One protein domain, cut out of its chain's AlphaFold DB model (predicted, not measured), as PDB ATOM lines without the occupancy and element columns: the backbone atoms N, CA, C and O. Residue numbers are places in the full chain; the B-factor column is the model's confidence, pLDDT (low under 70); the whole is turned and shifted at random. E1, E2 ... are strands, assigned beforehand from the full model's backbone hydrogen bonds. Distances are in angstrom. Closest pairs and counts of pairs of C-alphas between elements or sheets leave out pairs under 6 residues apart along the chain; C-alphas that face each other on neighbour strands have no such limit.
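Overview. This is residues 350 to 409 of the 411 residues of an uncharacterized protein of Gammaproteobacteria bacterium (UniProt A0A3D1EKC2). With little regular structure, two hairpins, E1-E2 and E3-E4, join in a small, strongly twisted sheet, and residues 359 to 396, without a named element, wind from E2 to E3. The 60 printed residues hold four named strands, E1 to E4, sheet order E2 E1 E4 E3, antiparallel; the class is all strand, with 17 residues, under half, in strands. The whole is compact, radius of gyration of the C-alphas 10.1 A, spans 29 by 23 by 21 A.

Along the chain. E1, residues 350 to 352, begins at C-alpha 350 (-18.373, 48.538, -36.363). E2 is residues 355 to 358, 10.1 A; E3 is residues 397 to 400, 9.8 A. E4, residues 403 to 408, 15.8 A, ends at C-alpha 408 (-18.395, 54.580, -36.440).

Arrangement. Within hydrogen-bond range are N 350 and O 357, 2.8 A, in hairpin E1-E2; N 351 and O 406, 2.8 A, between antiparallel E1 and E4, at 130 degrees; and N 398 and O 405, 2.8 A, in hairpin E3-E4.

Size, cuts and confidence. The farthest C-alphas, Ser 354 and Gln 377, are 28.9 A apart. The printed part has no cut; the E2 to E3 link is long. No printed residue is under 70 in pLDDT.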
ATOM      1  N   LEU A 350     -18.746  48.887 -37.730       91.25
ATOM      2  CA  LEU A 350     -18.373  48.538 -36.363       91.25
ATOM      3  C   LEU A 350     -16.853  48.362 -36.287       91.25
ATOM      4  O   LEU A 350     -16.258  47.644 -37.092       91.25
ATOM      5  N   LEU A 351     -16.241  49.020 -35.311       88.19
ATOM      6  CA  LEU A 351     -14.815  49.012 -35.021       88.19
ATOM      7  C   LEU A 351     -14.545  48.161 -33.779       88.19
ATOM      8  O   LEU A 351     -15.157  48.372 -32.733       88.19
ATOM      9  N   LEU A 352     -13.605  47.228 -33.891       87.75
ATOM     10  CA  LEU A 352     -13.053  46.480 -32.763       87.75
ATOM     11  C   LEU A 352     -11.525  46.514 -32.868       87.75
ATOM     12  O   LEU A 352     -10.960  46.081 -33.877       87.75
ATOM     13  N   GLY A 353     -10.859  47.077 -31.856       80.69
ATOM     14  CA  GLY A 353      -9.425  47.374 -31.917       80.69
ATOM     15  C   GLY A 353      -9.107  48.306 -33.092       80.69
ATOM     16  O   GLY A 353      -9.664  49.394 -33.195       80.69
ATOM     17  N   SER A 354      -8.250  47.855 -34.012       78.00
ATOM     18  CA  SER A 354      -7.866  48.591 -35.227       78.00
ATOM     19  C   SER A 354      -8.630  48.172 -36.492       78.00
ATOM     20  O   SER A 354      -8.271  48.597 -37.590       78.00
ATOM     21  N   THR A 355      -9.644  47.305 -36.381       77.44
ATOM     22  CA  THR A 355     -10.353  46.751 -37.547       77.44
ATOM     23  C   THR A 355     -11.787  47.256 -37.609       77.44
ATOM     24  O   THR A 355     -12.615  46.900 -36.769       77.44
ATOM     25  N   ALA A 356     -12.099  48.051 -38.633       88.12
ATOM     26  CA  ALA A 356     -13.463  48.454 -38.958       88.12
ATOM     27  C   ALA A 356     -14.066  47.501 -39.997       88.12
ATOM     28  O   ALA A 356     -13.469  47.253 -41.045       88.12
ATOM     29  N   LYS A 357     -15.266  46.984 -39.726       92.00
ATOM     30  CA  LYS A 357     -16.045  46.171 -40.671       92.00
ATOM     31  C   LYS A 357     -17.380  46.860 -40.962       92.00
ATOM     32  O   LYS A 357     -17.976  47.397 -40.028       92.00
ATOM     33  N   PRO A 358     -17.859  46.875 -42.218       94.31
ATOM     34  CA  PRO A 358     -19.134  47.509 -42.553       94.31
ATOM     35  C   PRO A 358     -20.287  46.828 -41.807       94.31
ATOM     36  O   PRO A 358     -20.210  45.632 -41.528       94.31
ATOM     37  N   LEU A 359     -21.373  47.557 -41.518       93.50
ATOM     38  CA  LEU A 359     -22.543  46.998 -40.812       93.50
ATOM     39  C   LEU A 359     -23.159  45.775 -41.520       93.50
ATOM     40  O   LEU A 359     -23.831  44.972 -40.885       93.50
ATOM     41  N   THR A 360     -22.895  45.602 -42.816       92.44
ATOM     42  CA  THR A 360     -23.353  44.474 -43.642       92.44
ATOM     43  C   THR A 360     -22.380  43.285 -43.671       92.44
ATOM     44  O   THR A 360     -22.589  42.325 -44.414       92.44
ATOM     45  N   HIS A 361     -21.290  43.323 -42.896       93.31
ATOM     46  CA  HIS A 361     -20.310  42.238 -42.836       93.31
ATOM     47  C   HIS A 361     -20.905  40.971 -42.195       93.31
ATOM     48  O   HIS A 361     -21.618  41.041 -41.195       93.31
ATOM     49  N   ALA A 362     -20.555  39.792 -42.726       88.00
ATOM     50  CA  ALA A 362     -21.165  38.514 -42.341       88.00
ATOM     51  C   ALA A 362     -21.050  38.178 -40.840       88.00
ATOM     52  O   ALA A 362     -21.953  37.560 -40.277       88.00
ATOM     53  N   ASP A 363     -19.976  38.625 -40.188       87.50
ATOM     54  CA  ASP A 363     -19.740  38.457 -38.745       87.50
ATOM     55  C   ASP A 363     -20.840  39.071 -37.862       87.50
ATOM     56  O   ASP A 363     -21.019  38.648 -36.722       87.50
ATOM     57  N   PHE A 364     -21.602  40.040 -38.377       94.12
ATOM     58  CA  PHE A 364     -22.671  40.709 -37.632       94.12
ATOM     59  C   PHE A 364     -24.056  40.133 -37.900       94.12
ATOM     60  O   PHE A 364     -25.016  40.544 -37.253       94.12
ATOM     61  N   ASN A 365     -24.183  39.136 -38.781       92.31
ATOM     62  CA  ASN A 365     -25.475  38.559 -39.169       92.31
ATOM     63  C   ASN A 365     -26.284  37.986 -37.994       92.31
ATOM     64  O   ASN A 365     -27.487  37.768 -38.132       92.31
ATOM     65  N   ALA A 366     -25.637  37.731 -36.853       89.38
ATOM     66  CA  ALA A 366     -26.294  37.292 -35.629       89.38
ATOM     67  C   ALA A 366     -27.191  38.378 -34.999       89.38
ATOM     68  O   ALA A 366     -28.193  38.037 -34.376       89.38
ATOM     69  N   PHE A 367     -26.872  39.665 -35.182       93.94
ATOM     70  CA  PHE A 367     -27.620  40.782 -34.592       93.94
ATOM     71  C   PHE A 367     -27.966  41.920 -35.564       93.94
ATOM     72  O   PHE A 367     -28.837  42.724 -35.234       93.94
ATOM     73  N   LEU A 368     -27.364  41.962 -36.756       94.69
ATOM     74  CA  LEU A 368     -27.701  42.863 -37.861       94.69
ATOM     75  C   LEU A 368     -28.330  42.095 -39.036       94.69
ATOM     76  O   LEU A 368     -28.065  40.903 -39.245       94.69
ATOM     77  N   ASP A 369     -29.218  42.753 -39.774       90.38
ATOM     78  CA  ASP A 369     -29.778  42.261 -41.032       90.38
ATOM     79  C   ASP A 369     -28.923  42.661 -42.251       90.38
ATOM     80  O   ASP A 369     -27.844  43.237 -42.117       90.38
ATOM     81  N   ALA A 370     -29.389  42.313 -43.454       86.56
ATOM     82  CA  ALA A 370     -28.655  42.563 -44.697       86.56
ATOM     83  C   ALA A 370     -28.469  44.060 -45.014       86.56
ATOM     84  O   ALA A 370     -27.575  44.399 -45.788       86.56
ATOM     85  N   ASP A 371     -29.273  44.932 -44.401       84.81
ATOM     86  CA  ASP A 371     -29.220  46.384 -44.572       84.81
ATOM     87  C   ASP A 371     -28.443  47.069 -43.429       84.81
ATOM     88  O   ASP A 371     -28.366  48.299 -43.369       84.81
ATOM     89  N   GLY A 372     -27.843  46.289 -42.518       87.75
ATOM     90  CA  GLY A 372     -27.086  46.794 -41.373       87.75
ATOM     91  C   GLY A 372     -27.962  47.323 -40.233       87.75
ATOM     92  O   GLY A 372     -27.474  48.080 -39.392       87.75
ATOM     93  N   LEU A 373     -29.247  46.954 -40.195       93.06
ATOM     94  CA  LEU A 373     -30.169  47.310 -39.116       93.06
ATOM     95  C   LEU A 373     -30.193  46.224 -38.039       93.06
ATOM     96  O   LEU A 373     -30.051  45.037 -38.326       93.06
ATOM     97  N   LEU A 374     -30.412  46.621 -36.785       92.12
ATOM     98  CA  LEU A 374     -30.565  45.681 -35.677       92.12
ATOM     99  C   LEU A 374     -31.789  44.793 -35.892       92.12
ATOM    100  O   LEU A 374     -32.910  45.273 -36.085       92.12
ATOM    101  N   ARG A 375     -31.572  43.480 -35.797       90.19
ATOM    102  CA  ARG A 375     -32.645  42.493 -35.886       90.19
ATOM    103  C   ARG A 375     -33.627  42.666 -34.723       90.19
ATOM    104  O   ARG A 375     -33.199  42.908 -33.589       90.19
ATOM    105  N   PRO A 376     -34.935  42.466 -34.953       81.00
ATOM    106  CA  PRO A 376     -35.910  42.413 -33.874       81.00
ATOM    107  C   PRO A 376     -35.498  41.372 -32.823       81.00
ATOM    108  O   PRO A 376     -35.130  40.257 -33.181       81.00
ATOM    109  N   GLN A 377     -35.582  41.736 -31.539       77.94
ATOM    110  CA  GLN A 377     -35.257  40.856 -30.402       77.94
ATOM    111  C   GLN A 377     -33.796  40.375 -30.339       77.94
ATOM    112  O   GLN A 377     -33.508  39.353 -29.718       77.94
ATOM    113  N   THR A 378     -32.863  41.105 -30.953       86.75
ATOM    114  CA  THR A 378     -31.433  40.858 -30.739       86.75
ATOM    115  C   THR A 378     -31.059  40.926 -29.253       86.75
ATOM    116  O   THR A 378     -31.582  41.751 -28.504       86.75
ATOM    117  N   THR A 379     -30.126  40.070 -28.829       89.62
ATOM    118  CA  THR A 379     -29.520  40.118 -27.489       89.62
ATOM    119  C   THR A 379     -28.376  41.129 -27.392       89.62
ATOM    120  O   THR A 379     -27.770  41.252 -26.330       89.62
ATOM    121  N   ALA A 380     -28.062  41.841 -28.480       90.12
ATOM    122  CA  ALA A 380     -27.055  42.892 -28.467       90.12
ATOM    123  C   ALA A 380     -27.493  44.053 -27.563       90.12
ATOM    124  O   ALA A 380     -28.632  44.515 -27.650       90.12
ATOM    125  N   LEU A 381     -26.579  44.550 -26.731       90.88
ATOM    126  CA  LEU A 381     -26.785  45.751 -25.929       90.88
ATOM    127  C   LEU A 381     -26.154  46.947 -26.637       90.88
ATOM    128  O   LEU A 381     -25.007  46.881 -27.075       90.88
ATOM    129  N   ILE A 382     -26.894  48.047 -26.719       91.31
ATOM    130  CA  ILE A 382     -26.431  49.321 -27.262       91.31
ATOM    131  C   ILE A 382     -26.208  50.269 -26.094       91.31
ATOM    132  O   ILE A 382     -27.146  50.599 -25.367       91.31
ATOM    133  N   ASN A 383     -24.957  50.671 -25.883       85.69
ATOM    134  CA  ASN A 383     -24.530  51.471 -24.735       85.69
ATOM    135  C   ASN A 383     -24.958  50.844 -23.389       85.69
ATOM    136  O   ASN A 383     -25.358  51.546 -22.463       85.69
ATOM    137  N   GLY A 384     -24.915  49.509 -23.298       79.56
ATOM    138  CA  GLY A 384     -25.260  48.750 -22.090       79.56
ATOM    139  C   GLY A 384     -26.759  48.502 -21.863       79.56
ATOM    140  O   GLY A 384     -27.113  47.893 -20.856       79.56
ATOM    141  N   ALA A 385     -27.640  48.922 -22.777       87.06
ATOM    142  CA  ALA A 385     -29.088  48.716 -22.679       87.06
ATOM    143  C   ALA A 385     -29.671  48.024 -23.923       87.06
ATOM    144  O   ALA A 385     -29.049  47.987 -24.982       87.06
ATOM    145  N   ALA A 386     -30.887  47.478 -23.817       85.31
ATOM    146  CA  ALA A 386     -31.584  46.918 -24.975       85.31
ATOM    147  C   ALA A 386     -31.847  48.010 -26.038       85.31
ATOM    148  O   ALA A 386     -32.177  49.145 -25.677       85.31
ATOM    149  N   PRO A 387     -31.724  47.697 -27.340       86.12
ATOM    150  CA  PRO A 387     -31.863  48.688 -28.397       86.12
ATOM    151  C   PRO A 387     -33.273  49.272 -28.439       86.12
ATOM    152  O   PRO A 387     -34.265  48.558 -28.564       86.12
ATOM    153  N   ILE A 388     -33.344  50.600 -28.395       84.50
ATOM    154  CA  ILE A 388     -34.588  51.373 -28.539       84.50
ATOM    155  C   ILE A 388     -34.854  51.804 -29.989       84.50
ATOM    156  O   ILE A 388     -35.897  52.380 -30.286       84.50
ATOM    157  N   SER A 389     -33.910  51.549 -30.900       86.31
ATOM    158  CA  SER A 389     -34.022  51.858 -32.325       86.31
ATOM    159  C   SER A 389     -33.305  50.800 -33.166       86.31
ATOM    160  O   SER A 389     -32.367  50.165 -32.689       86.31
ATOM    161  N   ALA A 390     -33.728  50.626 -34.421       87.31
ATOM    162  CA  ALA A 390     -33.107  49.673 -35.344       87.31
ATOM    163  C   ALA A 390     -31.792  50.184 -35.964       87.31
ATOM    164  O   ALA A 390     -31.035  49.396 -36.521       87.31
ATOM    165  N   ARG A 391     -31.518  51.496 -35.903       92.00
ATOM    166  CA  ARG A 391     -30.327  52.108 -36.506       92.00
ATOM    167  C   ARG A 391     -29.265  52.369 -35.450       92.00
ATOM    168  O   ARG A 391     -29.563  52.919 -34.394       92.00
ATOM    169  N   LEU A 392     -28.026  52.035 -35.788       90.62
ATOM    170  CA  LEU A 392     -26.857  52.407 -35.004       90.62
ATOM    171  C   LEU A 392     -26.420  53.827 -35.367       90.62
ATOM    172  O   LEU A 392     -26.356  54.188 -36.547       90.62
ATOM    173  N   ALA A 393     -26.112  54.628 -34.356       91.75
ATOM    174  CA  ALA A 393     -25.491  55.930 -34.521       91.75
ATOM    175  C   ALA A 393     -23.978  55.831 -34.307       91.75
ATOM    176  O   ALA A 393     -23.493  54.998 -33.543       91.75
ATOM    177  N   ALA A 394     -23.218  56.707 -34.961       88.19
ATOM    178  CA  ALA A 394     -21.796  56.832 -34.677       88.19
ATOM    179  C   ALA A 394     -21.582  57.208 -33.197       88.19
ATOM    180  O   ALA A 394     -22.240  58.112 -32.678       88.19
ATOM    181  N   GLY A 395     -20.678  56.493 -32.531       83.06
ATOM    182  CA  GLY A 395     -20.412  56.575 -31.095       83.06
ATOM    183  C   GLY A 395     -21.135  55.524 -30.243       83.06
ATOM    184  O   GLY A 395     -20.804  55.389 -29.065       83.06
ATOM    185  N   ASP A 396     -22.090  54.767 -30.797       91.88
ATOM    186  CA  ASP A 396     -22.765  53.703 -30.047       91.88
ATOM    187  C   ASP A 396     -21.821  52.523 -29.775       91.88
ATOM    188  O   ASP A 396     -21.126  52.047 -30.669       91.88
ATOM    189  N   HIS A 397     -21.830  52.003 -28.549       90.12
ATOM    190  CA  HIS A 397     -21.135  50.767 -28.196       90.12
ATOM    191  C   HIS A 397     -22.088  49.589 -28.354       90.12
ATOM    192  O   HIS A 397     -23.103  49.515 -27.662       90.12
ATOM    193  N   VAL A 398     -21.761  48.665 -29.251       93.62
ATOM    194  CA  VAL A 398     -22.552  47.471 -29.543       93.62
ATOM    195  C   VAL A 398     -21.896  46.270 -28.883       93.62
ATOM    196  O   VAL A 398     -20.852  45.797 -29.328       93.62
ATOM    197  N   GLN A 399     -22.506  45.775 -27.815       93.81
ATOM    198  CA  GLN A 399     -22.048  44.590 -27.104       93.81
ATOM    199  C   GLN A 399     -22.864  43.375 -27.544       93.81
ATOM    200  O   GLN A 399     -24.087  43.366 -27.410       93.81
ATOM    201  N   PHE A 400     -22.199  42.339 -28.051       91.38
ATOM    202  CA  PHE A 400     -22.833  41.075 -28.427       91.38
ATOM    203  C   PHE A 400     -21.889  39.908 -28.119       91.38
ATOM    204  O   PHE A 400     -20.764  39.861 -28.620       91.38
ATOM    205  N   GLY A 401     -22.341  38.967 -27.284       86.75
ATOM    206  CA  GLY A 401     -21.449  37.970 -26.683       86.75
ATOM    207  C   GLY A 401     -20.411  38.640 -25.775       86.75
ATOM    208  O   GLY A 401     -20.754  39.551 -25.020       86.75
ATOM    209  N   ASP A 402     -19.149  38.225 -25.892       85.81
ATOM    210  CA  ASP A 402     -18.027  38.760 -25.101       85.81
ATOM    211  C   ASP A 402     -17.318  39.955 -25.770       85.81
ATOM    212  O   ASP A 402     -16.316  40.453 -25.259       85.81
ATOM    213  N   ALA A 403     -17.815  40.420 -26.922       80.06
ATOM    214  CA  ALA A 403     -17.206  41.503 -27.689       80.06
ATOM    215  C   ALA A 403     -18.017  42.802 -27.593       80.06
ATOM    216  O   ALA A 403     -19.245  42.792 -27.718       80.06
ATOM    217  N   THR A 404     -17.307  43.925 -27.468       91.62
ATOM    218  CA  THR A 404     -17.876  45.280 -27.495       91.62
ATOM    219  C   THR A 404     -17.269  46.061 -28.650       91.62
ATOM    220  O   THR A 404     -16.064  46.292 -28.684       91.62
ATOM    221  N   TRP A 405     -18.111  46.469 -29.592       92.50
ATOM    222  CA  TRP A 405     -17.726  47.165 -30.815       92.50
ATOM    223  C   TRP A 405     -18.119  48.636 -30.732       92.50
ATOM    224  O   TRP A 405     -19.172  48.958 -30.187       92.50
ATOM    225  N   LEU A 406     -17.328  49.527 -31.321       94.06
ATOM    226  CA  LEU A 406     -17.684  50.933 -31.480       94.06
ATOM    227  C   LEU A 406     -18.313  51.156 -32.857       94.06
ATOM    228  O   LEU A 406     -17.688  50.903 -33.884       94.06
ATOM    229  N   ALA A 407     -19.539  51.657 -32.901       92.81
ATOM    230  CA  ALA A 407     -20.178  52.078 -34.134       92.81
ATOM    231  C   ALA A 407     -19.549  53.389 -34.615       92.81
ATOM    232  O   ALA A 407     -19.513  54.379 -33.888       92.81
ATOM    233  N   ILE A 408     -19.051  53.411 -35.846       89.25
ATOM    234  CA  ILE A 408     -18.395  54.580 -36.440       89.25
ATOM    235  C   ILE A 408     -19.060  54.947 -37.767       89.25
ATOM    236  O   ILE A 408     -19.656  54.102 -38.444       89.25
ATOM    237  N   SER A 409     -18.949  56.216 -38.155       90.19
ATOM    238  CA  SER A 409     -19.295  56.670 -39.500       90.19
ATOM    239  C   SER A 409     -18.000  56.848 -40.282       90.19
ATOM    240  O   SER A 409     -17.223  57.756 -39.998       90.19
TER     241      SER A 409